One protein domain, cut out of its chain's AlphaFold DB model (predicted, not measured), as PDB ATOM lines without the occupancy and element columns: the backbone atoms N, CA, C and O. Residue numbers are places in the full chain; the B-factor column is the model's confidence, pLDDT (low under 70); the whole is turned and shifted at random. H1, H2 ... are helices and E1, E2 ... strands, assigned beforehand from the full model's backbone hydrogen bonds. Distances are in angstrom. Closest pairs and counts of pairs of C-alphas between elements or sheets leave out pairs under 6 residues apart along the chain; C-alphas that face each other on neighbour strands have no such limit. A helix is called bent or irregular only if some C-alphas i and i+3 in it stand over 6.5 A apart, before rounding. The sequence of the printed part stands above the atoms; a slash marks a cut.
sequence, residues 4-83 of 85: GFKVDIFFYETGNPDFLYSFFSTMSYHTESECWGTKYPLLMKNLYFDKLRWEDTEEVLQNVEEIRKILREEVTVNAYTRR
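What this domain is: This is residues 4 to 83 of the 85 residues of an uncharacterized protein of Bacillus cereus (strain 03BB102) (UniProt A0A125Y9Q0). One long helix, H3, makes most of the length, and two shorter helices, H1 and H2, stand crosswise to it, loosely side by side and running opposite ways. A small hairpin of two strands, E1 and E2, lies off to one side before H1, and residues 75 to 83, of which 75 to 81 belong to H3, stick out at the far end of the long helix. The printed part has 80 residues, with two named strands and three named helices in the order E1, E2, H1, H2, H3; the sheet, in the order E1 - E2, is antiparallel, and the class is mostly helix. The whole is only just loose, close to compact, with a radius of gyration of the C-alphas of 14.2 A, and is elongated, spanning 48 by 25 by 21 A.

How they stand to each other: E1, residues 4 to 7, and E2, residues 10 to 15, form an antiparallel hairpin, their directions 164 degrees apart. N 5 and O 12 are 2.9 A apart and N 7 and O 10 2.8 A, within hydrogen-bond range. E1 is only just apart from H1, residues 17 to 31, at a closest 8.3 A between C-alphas. H1 and H2, residues 41 to 49, are close but not clearly touching: their closest C-alphas, those of Phe 24 and Met 44, are 7.4 A apart. They run opposite ways at a shallow tilt of 16 degrees. H1, with residues 27 to 31 alone, touches residues 67 to 71 of H3, which holds residues 54 to 81. Their closest C-alphas, those of Thr 31 and Ile 67, are 7.0 A apart, and their lines are about perpendicular at 74 degrees. H2 and H3 only just touch, with 3 pairs of C-alphas within 8 A, on H3 with residues 56 to 60 alone; the closest are those of Leu 42 and Val 60, 6.3 A. Their lines are about perpendicular at 82 degrees. Both strands are apart from H2 and from H3. In H1 every O i to N i+4 pair is within hydrogen-bond range; H3 has 22 of 24, and H2 has 2 of 5, with 0 of 6 O i to N i+3 pairs.

Where its parts are: E1 begins at C-alpha 4, (210.985, 159.563, 190.519). E2 is 15.2 A long and H1 21.3 A, from C-alpha 17 at (212.187, 167.819, 190.711). H2 is neither bent nor irregular, but only just: C-alphas 44 and 47 are 6.1 A apart. H3, 40.9 A long, ends at C-alpha 81, (220.855, 175.340, 220.983), and is irregular: C-alphas 55 and 58 are 7.2 A apart.

The domain as a whole: The C-alphas farthest apart, those of Ile 9 and Arg 83, are 47.6 A apart. Without residues 75 to 83, which stand free, the body spans 36 by 28 by 21 A. The printed part has no cut and no long link. The mean pLDDT of the printed part is 81.4; residues 33 to 34 and 75 to 83 are under 70.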
ATOM      1  N   GLY A   4     211.047 160.784 189.738       85.81
ATOM      2  CA  GLY A   4     210.985 159.563 190.519       85.81
ATOM      3  C   GLY A   4     212.095 158.580 190.181       85.81
ATOM      4  O   GLY A   4     212.867 158.788 189.245       85.81
ATOM      5  N   PHE A   5     212.148 157.493 190.944       86.81
ATOM      6  CA  PHE A   5     213.113 156.418 190.757       86.81
ATOM      7  C   PHE A   5     212.487 155.273 189.977       86.81
ATOM      8  O   PHE A   5     211.437 154.749 190.349       86.81
ATOM      9  N   LYS A   6     213.155 154.848 188.904       86.38
ATOM     10  CA  LYS A   6     212.786 153.628 188.191       86.38
ATOM     11  C   LYS A   6     213.569 152.454 188.767       86.38
ATOM     12  O   LYS A   6     214.786 152.400 188.614       86.38
ATOM     13  N   VAL A   7     212.868 151.513 189.389       85.69
ATOM     14  CA  VAL A   7     213.437 150.263 189.898       85.69
ATOM     15  C   VAL A   7     212.857 149.131 189.066       85.69
ATOM     16  O   VAL A   7     211.676 148.808 189.178       85.69
ATOM     17  N   ASP A   8     213.694 148.560 188.203       84.00
ATOM     18  CA  ASP A   8     213.298 147.537 187.234       84.00
ATOM     19  C   ASP A   8     212.113 148.005 186.355       84.00
ATOM     20  O   ASP A   8     212.268 148.916 185.529       84.00
ATOM     21  N   ILE A   9     210.917 147.448 186.563       86.75
ATOM     22  CA  ILE A   9     209.679 147.814 185.858       86.75
ATOM     23  C   ILE A   9     208.791 148.800 186.631       86.75
ATOM     24  O   ILE A   9     207.806 149.294 186.081       86.75
ATOM     25  N   PHE A  10     209.130 149.110 187.883       87.06
ATOM     26  CA  PHE A  10     208.357 150.001 188.746       87.06
ATOM     27  C   PHE A  10     208.911 151.423 188.715       87.06
ATOM     28  O   PHE A  10     210.122 151.640 188.705       87.06
ATOM     29  N   PHE A  11     208.013 152.406 188.722       87.88
ATOM     30  CA  PHE A  11     208.364 153.816 188.840       87.88
ATOM     31  C   PHE A  11     207.814 154.367 190.153       87.88
ATOM     32  O   PHE A  11     206.604 154.372 190.374       87.88
ATOM     33  N   TYR A  12     208.714 154.819 191.018       86.94
ATOM     34  CA  TYR A  12     208.403 155.423 192.304       86.94
ATOM     35  C   TYR A  12     208.468 156.934 192.168       86.94
ATOM     36  O   TYR A  12     209.550 157.517 192.132       86.94
ATOM     37  N   GLU A  13     207.305 157.566 192.078       87.25
ATOM     38  CA  GLU A  13     207.206 159.015 191.988       87.25
ATOM     39  C   GLU A  13     207.594 159.679 193.317       87.25
ATOM     40  O   GLU A  13     207.057 159.357 194.374       87.25
ATOM     41  N   THR A  14     208.522 160.633 193.255       82.25
ATOM     42  CA  THR A  14     208.932 161.474 194.391       82.25
ATOM     43  C   THR A  14     208.238 162.836 194.382       82.25
ATOM     44  O   THR A  14     208.312 163.574 195.360       82.25
ATOM     45  N   GLY A  15     207.575 163.193 193.278       85.00
ATOM     46  CA  GLY A  15     206.853 164.451 193.108       85.00
ATOM     47  C   GLY A  15     207.677 165.494 192.353       85.00
ATOM     48  O   GLY A  15     207.986 165.308 191.176       85.00
ATOM     49  N   ASN A  16     208.004 166.617 193.003       85.69
ATOM     50  CA  ASN A  16     208.643 167.760 192.340       85.69
ATOM     51  C   ASN A  16     210.168 167.542 192.141       85.69
ATOM     52  O   ASN A  16     210.851 167.223 193.116       85.69
ATOM     53  N   PRO A  17     210.733 167.768 190.933       83.75
ATOM     54  CA  PRO A  17     212.187 167.819 190.711       83.75
ATOM     55  C   PRO A  17     212.942 168.696 191.719       83.75
ATOM     56  O   PRO A  17     213.998 168.293 192.207       83.75
ATOM     57  N   ASP A  18     212.387 169.857 192.071       85.88
ATOM     58  CA  ASP A  18     213.031 170.811 192.983       85.88
ATOM     59  C   ASP A  18     213.144 170.252 194.406       85.88
ATOM     60  O   ASP A  18     214.094 170.543 195.139       85.88
ATOM     61  N   PHE A  19     212.190 169.404 194.802       86.50
ATOM     62  CA  PHE A  19     212.244 168.713 196.086       86.50
ATOM     63  C   PHE A  19     213.397 167.710 196.105       86.50
ATOM     64  O   PHE A  19     214.194 167.709 197.038       86.50
ATOM     65  N   LEU A  20     213.530 166.904 195.047       84.94
ATOM     66  CA  LEU A  20     214.621 165.940 194.944       84.94
ATOM     67  C   LEU A  20     215.976 166.664 194.967       84.94
ATOM     68  O   LEU A  20     216.856 166.318 195.748       84.94
ATOM     69  N   TYR A  21     216.122 167.722 194.169       85.38
ATOM     70  CA  TYR A  21     217.348 168.518 194.118       85.38
ATOM     71  C   TYR A  21     217.702 169.167 195.467       85.38
ATOM     72  O   TYR A  21     218.848 169.075 195.912       85.38
ATOM     73  N   SER A  22     216.734 169.791 196.148       87.94
ATOM     74  CA  SER A  22     216.965 170.419 197.459       87.94
ATOM     75  C   SER A  22     217.289 169.397 198.552       87.94
ATOM     76  O   SER A  22     218.132 169.669 199.410       87.94
ATOM     77  N   PHE A  23     216.702 168.199 198.491       85.62
ATOM     78  CA  PHE A  23     217.032 167.092 199.385       85.62
ATOM     79  C   PHE A  23     218.499 166.661 199.243       85.62
ATOM     80  O   PHE A  23     219.235 166.675 200.232       85.62
ATOM     81  N   PHE A  24     218.960 166.358 198.023       85.12
ATOM     82  CA  PHE A  24     220.365 166.000 197.785       85.12
ATOM     83  C   PHE A  24     221.319 167.151 198.120       85.12
ATOM     84  O   PHE A  24     222.332 166.916 198.770       85.12
ATOM     85  N   SER A  25     220.952 168.397 197.808       84.25
ATOM     86  CA  SER A  25     221.757 169.576 198.164       84.25
ATOM     87  C   SER A  25     221.921 169.746 199.679       84.25
ATOM     88  O   SER A  25     222.984 170.135 200.158       84.25
ATOM     89  N   THR A  26     220.878 169.439 200.454       85.94
ATOM     90  CA  THR A  26     220.932 169.489 201.923       85.94
ATOM     91  C   THR A  26     221.854 168.394 202.451       85.94
ATOM     92  O   THR A  26     222.730 168.663 203.268       85.94
ATOM     93  N   MET A  27     221.723 167.166 201.936       84.19
ATOM     94  CA  MET A  27     222.632 166.078 202.300       84.19
ATOM     95  C   MET A  27     224.087 166.425 201.980       84.19
ATOM     96  O   MET A  27     224.935 166.262 202.855       84.19
ATOM     97  N   SER A  28     224.384 166.940 200.782       84.31
ATOM     98  CA  SER A  28     225.752 167.331 200.428       84.31
ATOM     99  C   SER A  28     226.252 168.445 201.339       84.31
ATOM    100  O   SER A  28     227.343 168.332 201.867       84.31
ATOM    101  N   TYR A  29     225.442 169.468 201.621       83.38
ATOM    102  CA  TYR A  29     225.855 170.580 202.483       83.38
ATOM    103  C   TYR A  29     226.308 170.126 203.880       83.38
ATOM    104  O   TYR A  29     227.299 170.627 204.404       83.38
ATOM    105  N   HIS A  30     225.603 169.161 204.470       79.69
ATOM    106  CA  HIS A  30     225.883 168.684 205.827       79.69
ATOM    107  C   HIS A  30     226.938 167.579 205.898       79.69
ATOM    108  O   HIS A  30     227.526 167.347 206.950       79.69
ATOM    109  N   THR A  31     227.183 166.870 204.797       78.06
ATOM    110  CA  THR A  31     228.064 165.694 204.812       78.06
ATOM    111  C   THR A  31     229.309 165.824 203.944       78.06
ATOM    112  O   THR A  31     230.274 165.091 204.154       78.06
ATOM    113  N   GLU A  32     229.311 166.761 202.998       73.44
ATOM    114  CA  GLU A  32     230.353 166.984 202.000       73.44
ATOM    115  C   GLU A  32     230.623 168.491 201.857       73.44
ATOM    116  O   GLU A  32     229.966 169.203 201.102       73.44
ATOM    117  N   SER A  33     231.642 168.995 202.552       65.44
ATOM    118  CA  SER A  33     232.021 170.414 202.485       65.44
ATOM    119  C   SER A  33     232.697 170.823 201.169       65.44
ATOM    120  O   SER A  33     232.780 172.013 200.879       65.44
ATOM    121  N   GLU A  34     233.199 169.865 200.382       65.81
ATOM    122  CA  GLU A  34     234.078 170.153 199.238       65.81
ATOM    123  C   GLU A  34     233.404 170.021 197.865       65.81
ATOM    124  O   GLU A  34     233.636 170.859 196.994       65.81
ATOM    125  N   CYS A  35     232.576 168.994 197.632       70.12
ATOM    126  CA  CYS A  35     231.864 168.835 196.358       70.12
ATOM    127  C   CYS A  35     230.785 167.743 196.406       70.12
ATOM    128  O   CYS A  35     230.949 166.742 197.107       70.12
ATOM    129  N   TRP A  36     229.746 167.898 195.580       77.19
ATOM    130  CA  TRP A  36     228.645 166.940 195.402       77.19
ATOM    131  C   TRP A  36     229.171 165.564 194.946       77.19
ATOM    132  O   TRP A  36     229.693 165.409 193.836       77.19
ATOM    133  N   GLY A  37     229.000 164.537 195.782       76.81
ATOM    134  CA  GLY A  37     229.387 163.154 195.485       76.81
ATOM    135  C   GLY A  37     230.882 162.871 195.615       76.81
ATOM    136  O   GLY A  37     231.436 162.105 194.815       76.81
ATOM    137  N   THR A  38     231.526 163.505 196.596       79.62
ATOM    138  CA  THR A  38     232.930 163.262 196.970       79.62
ATOM    139  C   THR A  38     233.047 162.113 197.974       79.62
ATOM    140  O   THR A  38     233.862 161.215 197.789       79.62
ATOM    141  N   LYS A  39     232.194 162.115 199.000       81.31
ATOM    142  CA  LYS A  39     232.070 161.094 200.042       81.31
ATOM    143  C   LYS A  39     231.051 160.013 199.670       81.31
ATOM    144  O   LYS A  39     231.308 158.844 199.926       81.31
ATOM    145  N   TYR A  40     229.941 160.372 199.015       85.25
ATOM    146  CA  TYR A  40     228.879 159.423 198.639       85.25
ATOM    147  C   TYR A  40     228.625 159.365 197.123       85.25
ATOM    148  O   TYR A  40     227.523 159.680 196.658       85.25
ATOM    149  N   PRO A  41     229.609 158.934 196.310       84.31
ATOM    150  CA  PRO A  41     229.464 158.874 194.856       84.31
ATOM    151  C   PRO A  41     228.322 157.947 194.410       84.31
ATOM    152  O   PRO A  41     227.630 158.257 193.444       84.31
ATOM    153  N   LEU A  42     228.049 156.859 195.139       85.38
ATOM    154  CA  LEU A  42     226.965 155.931 194.798       85.38
ATOM    155  C   LEU A  42     225.570 156.576 194.892       85.38
ATOM    156  O   LEU A  42     224.703 156.300 194.069       85.38
ATOM    157  N   LEU A  43     225.350 157.483 195.845       85.00
ATOM    158  CA  LEU A  43     224.082 158.212 195.974       85.00
ATOM    159  C   LEU A  43     224.026 159.414 195.026       85.00
ATOM    160  O   LEU A  43     223.047 159.648 194.325       85.00
ATOM    161  N   MET A  44     225.101 160.188 195.004       82.81
ATOM    162  CA  MET A  44     225.122 161.512 194.395       82.81
ATOM    163  C   MET A  44     225.441 161.488 192.899       82.81
ATOM    164  O   MET A  44     225.004 162.381 192.181       82.81
ATOM    165  N   LYS A  45     226.198 160.490 192.427       84.25
ATOM    166  CA  LYS A  45     226.543 160.303 191.010       84.25
ATOM    167  C   LYS A  45     225.753 159.150 190.410       84.25
ATOM    168  O   LYS A  45     225.111 159.334 189.385       84.25
ATOM    169  N   ASN A  46     225.714 157.995 191.073       85.00
ATOM    170  CA  ASN A  46     225.079 156.823 190.468       85.00
ATOM    171  C   ASN A  46     223.556 156.840 190.639       85.00
ATOM    172  O   ASN A  46     222.848 156.654 189.661       85.00
ATOM    173  N   LEU A  47     223.025 157.101 191.838       84.69
ATOM    174  CA  LEU A  47     221.570 157.120 192.044       84.69
ATOM    175  C   LEU A  47     220.901 158.388 191.479       84.69
ATOM    176  O   LEU A  47     219.792 158.302 190.959       84.69
ATOM    177  N   TYR A  48     221.550 159.553 191.589       83.50
ATOM    178  CA  TYR A  48     220.970 160.826 191.140       83.50
ATOM    179  C   TYR A  48     221.196 161.128 189.646       83.50
ATOM    180  O   TYR A  48     220.261 161.568 188.980       83.50
ATOM    181  N   PHE A  49     222.409 160.914 189.114       81.88
ATOM    182  CA  PHE A  49     222.740 161.271 187.722       81.88
ATOM    183  C   PHE A  49     222.700 160.100 186.739       81.88
ATOM    184  O   PHE A  49     222.460 160.334 185.554       81.88
ATOM    185  N   ASP A  50     222.951 158.872 187.191       84.62
ATOM    186  CA  ASP A  50     223.066 157.709 186.309       84.62
ATOM    187  C   ASP A  50     222.177 156.546 186.779       84.62
ATOM    188  O   ASP A  50     220.955 156.694 186.882       84.62
ATOM    189  N   LYS A  51     222.760 155.368 187.029       84.25
ATOM    190  CA  LYS A  51     222.049 154.185 187.503       84.25
ATOM    191  C   LYS A  51     222.821 153.520 188.624       84.25
ATOM    192  O   LYS A  51     224.024 153.282 188.521       84.25
ATOM    193  N   LEU A  52     222.097 153.149 189.672       86.00
ATOM    194  CA  LEU A  52     222.633 152.322 190.737       86.00
ATOM    195  C   LEU A  52     222.529 150.844 190.354       86.00
ATOM    196  O   LEU A  52     221.469 150.382 189.925       86.00
ATOM    197  N   ARG A  53     223.631 150.106 190.500       85.75
ATOM    198  CA  ARG A  53     223.647 148.660 190.279       85.75
ATOM    199  C   ARG A  53     223.212 147.933 191.548       85.75
ATOM    200  O   ARG A  53     223.386 148.444 192.652       85.75
ATOM    201  N   TRP A  54     222.647 146.740 191.391       84.62
ATOM    202  CA  TRP A  54     222.093 145.990 192.519       84.62
ATOM    203  C   TRP A  54     223.188 145.516 193.485       84.62
ATOM    204  O   TRP A  54     222.937 145.447 194.686       84.62
ATOM    205  N   GLU A  55     224.400 145.260 192.988       89.31
ATOM    206  CA  GLU A  55     225.558 144.843 193.784       89.31
ATOM    207  C   GLU A  55     225.971 145.914 194.801       89.31
ATOM    208  O   GLU A  55     226.399 145.593 195.906       89.31
ATOM    209  N   ASP A  56     225.784 147.186 194.443       87.94
ATOM    210  CA  ASP A  56     226.198 148.336 195.249       87.94
ATOM    211  C   ASP A  56     225.114 148.734 196.282       87.94
ATOM    212  O   ASP A  56     225.304 149.659 197.072       87.94
ATOM    213  N   THR A  57     223.961 148.046 196.300       86.69
ATOM    214  CA  THR A  57     222.798 148.401 197.142       86.69
ATOM    215  C   THR A  57     223.119 148.359 198.633       86.69
ATOM    216  O   THR A  57     222.668 149.226 199.378       86.69
ATOM    217  N   GLU A  58     223.894 147.370 199.075       89.50
ATOM    218  CA  GLU A  58     224.266 147.222 200.487       89.50
ATOM    219  C   GLU A  58     225.123 148.407 200.956       89.50
ATOM    220  O   GLU A  58     224.849 149.013 201.990       89.50
ATOM    221  N   GLU A  59     226.108 148.803 200.148       89.06
ATOM    222  CA  GLU A  59     226.957 149.963 200.430       89.06
ATOM    223  C   GLU A  59     226.137 151.261 200.431       89.06
ATOM    224  O   GLU A  59     226.289 152.118 201.300       89.06
ATOM    225  N   VAL A  60     225.194 151.392 199.495       88.56
ATOM    226  CA  VAL A  60     224.279 152.538 199.444       88.56
ATOM    227  C   VAL A  60     223.407 152.615 200.691       88.56
ATOM    228  O   VAL A  60     223.236 153.705 201.235       88.56
ATOM    229  N   LEU A  61     222.881 151.490 201.174       90.12
ATOM    230  CA  LEU A  61     222.085 151.450 202.400       90.12
ATOM    231  C   LEU A  61     222.907 151.877 203.619       90.12
ATOM    232  O   LEU A  61     222.418 152.660 204.436       90.12
ATOM    233  N   GLN A  62     224.158 151.426 203.718       91.44
ATOM    234  CA  GLN A  62     225.067 151.842 204.788       91.44
ATOM    235  C   GLN A  62     225.344 153.350 204.737       91.44
ATOM    236  O   GLN A  62     225.233 154.025 205.762       91.44
ATOM    237  N   ASN A  63     225.594 153.892 203.542       89.06
ATOM    238  CA  ASN A  63     225.787 155.326 203.327       89.06
ATOM    239  C   ASN A  63     224.548 156.142 203.732       89.06
ATOM    240  O   ASN A  63     224.665 157.165 204.407       89.06
ATOM    241  N   VAL A  64     223.345 155.688 203.365       88.88
ATOM    242  CA  VAL A  64     222.089 156.350 203.758       88.88
ATOM    243  C   VAL A  64     221.921 156.351 205.276       88.88
ATOM    244  O   VAL A  64     221.530 157.371 205.848       88.88
ATOM    245  N   GLU A  65     222.225 155.239 205.942       90.00
ATOM    246  CA  GLU A  65     222.108 155.144 207.396       90.00
ATOM    247  C   GLU A  65     223.132 156.037 208.116       90.00
ATOM    248  O   GLU A  65     222.807 156.655 209.132       90.00
ATOM    249  N   GLU A  66     224.344 156.178 207.574       89.50
ATOM    250  CA  GLU A  66     225.342 157.132 208.069       89.50
ATOM    251  C   GLU A  66     224.852 158.581 207.932       89.50
ATOM    252  O   GLU A  66     224.817 159.315 208.923       89.50
ATOM    253  N   ILE A  67     224.398 158.984 206.739       87.31
ATOM    254  CA  ILE A  67     223.851 160.330 206.492       87.31
ATOM    255  C   ILE A  67     222.689 160.614 207.445       87.31
ATOM    256  O   ILE A  67     222.606 161.686 208.046       87.31
ATOM    257  N   ARG A  68     221.798 159.638 207.627       87.44
ATOM    258  CA  ARG A  68     220.646 159.756 208.518       87.44
ATOM    259  C   ARG A  68     221.064 159.971 209.972       87.44
ATOM    260  O   ARG A  68     220.403 160.744 210.667       87.44
ATOM    261  N   LYS A  69     222.134 159.323 210.441       88.25
ATOM    262  CA  LYS A  69     222.688 159.557 211.785       88.25
ATOM    263  C   LYS A  69     223.250 160.969 211.920       88.25
ATOM    264  O   LYS A  69     222.855 161.657 212.855       88.25
ATOM    265  N   ILE A  70     224.059 161.417 210.958       86.31
ATOM    266  CA  ILE A  70     224.654 162.766 210.953       86.31
ATOM    267  C   ILE A  70     223.558 163.839 211.008       86.31
ATOM    268  O   ILE A  70     223.545 164.679 211.906       86.31
ATOM    269  N   LEU A  71     222.577 163.759 210.104       83.69
ATOM    270  CA  LEU A  71     221.474 164.720 210.057       83.69
ATOM    271  C   LEU A  71     220.620 164.680 211.329       83.69
ATOM    272  O   LEU A  71     220.139 165.713 211.794       83.69
ATOM    273  N   ARG A  72     220.417 163.496 211.921       84.19
ATOM    274  CA  ARG A  72     219.674 163.373 213.179       84.19
ATOM    275  C   ARG A  72     220.416 164.045 214.326       84.19
ATOM    276  O   ARG A  72     219.775 164.770 215.082       84.19
ATOM    277  N   GLU A  73     221.721 163.818 214.444       79.56
ATOM    278  CA  GLU A  73     222.565 164.420 215.478       79.56
ATOM    279  C   GLU A  73     222.547 165.947 215.385       79.56
ATOM    280  O   GLU A  73     222.244 166.606 216.383       79.56
ATOM    281  N   GLU A  74     222.727 166.509 214.189       70.50
ATOM    282  CA  GLU A  74     222.653 167.954 213.964       70.50
ATOM    283  C   GLU A  74     221.286 168.557 214.312       70.50
ATOM    284  O   GLU A  74     221.220 169.618 214.939       70.50
ATOM    285  N   VAL A  75     220.185 167.881 213.962       67.62
ATOM    286  CA  VAL A  75     218.834 168.331 214.329       67.62
ATOM    287  C   VAL A  75     218.665 168.351 215.847       67.62
ATOM    288  O   VAL A  75     218.118 169.319 216.380       67.62
ATOM    289  N   THR A  76     219.160 167.337 216.565       63.59
ATOM    290  CA  THR A  76     219.157 167.354 218.036       63.59
ATOM    291  C   THR A  76     219.984 168.507 218.589       63.59
ATOM    292  O   THR A  76     219.472 169.251 219.421       63.59
ATOM    293  N   VAL A  77     221.218 168.708 218.117       62.56
ATOM    294  CA  VAL A  77     222.089 169.796 218.592       62.56
ATOM    295  C   VAL A  77     221.417 171.154 218.384       62.56
ATOM    296  O   VAL A  77     221.291 171.919 219.334       62.56
ATOM    297  N   ASN A  78     220.882 171.420 217.192       60.84
ATOM    298  CA  ASN A  78     220.225 172.692 216.876       60.84
ATOM    299  C   ASN A  78     218.929 172.898 217.686       60.84
ATOM    300  O   ASN A  78     218.639 174.011 218.131       60.84
ATOM    301  N   ALA A  79     218.171 171.827 217.953       60.75
ATOM    302  CA  ALA A  79     216.994 171.873 218.821       60.75
ATOM    303  C   ALA A  79     217.348 172.209 220.280       60.75
ATOM    304  O   ALA A  79     216.594 172.929 220.939       60.75
ATOM    305  N   TYR A  80     218.491 171.734 220.783       57.91
ATOM    306  CA  TYR A  80     218.994 172.131 222.098       57.91
ATOM    307  C   TYR A  80     219.524 173.570 222.087       57.91
ATOM    308  O   TYR A  80     219.163 174.344 222.968       57.91
ATOM    309  N   THR A  81     220.295 173.978 221.075       56.84
ATOM    310  CA  THR A  81     220.855 175.340 220.983       56.84
ATOM    311  C   THR A  81     219.771 176.418 220.874       56.84
ATOM    312  O   THR A  81     219.896 177.468 221.499       56.84
ATOM    313  N   ARG A  82     218.663 176.159 220.165       52.44
ATOM    314  CA  ARG A  82     217.521 177.094 220.071       52.44
ATOM    315  C   ARG A  82     216.625 177.147 221.308       52.44
ATOM    316  O   ARG A  82     215.736 177.985 221.356       52.44
ATOM    317  N   ARG A  83     216.812 176.256 222.284       52.56
ATOM    318  CA  ARG A  83     216.035 176.247 223.535       52.56
ATOM    319  C   ARG A  83     216.695 177.061 224.655       52.56
ATOM    320  O   ARG A  83     216.077 177.251 225.698       52.56
TER     321      ARG A  83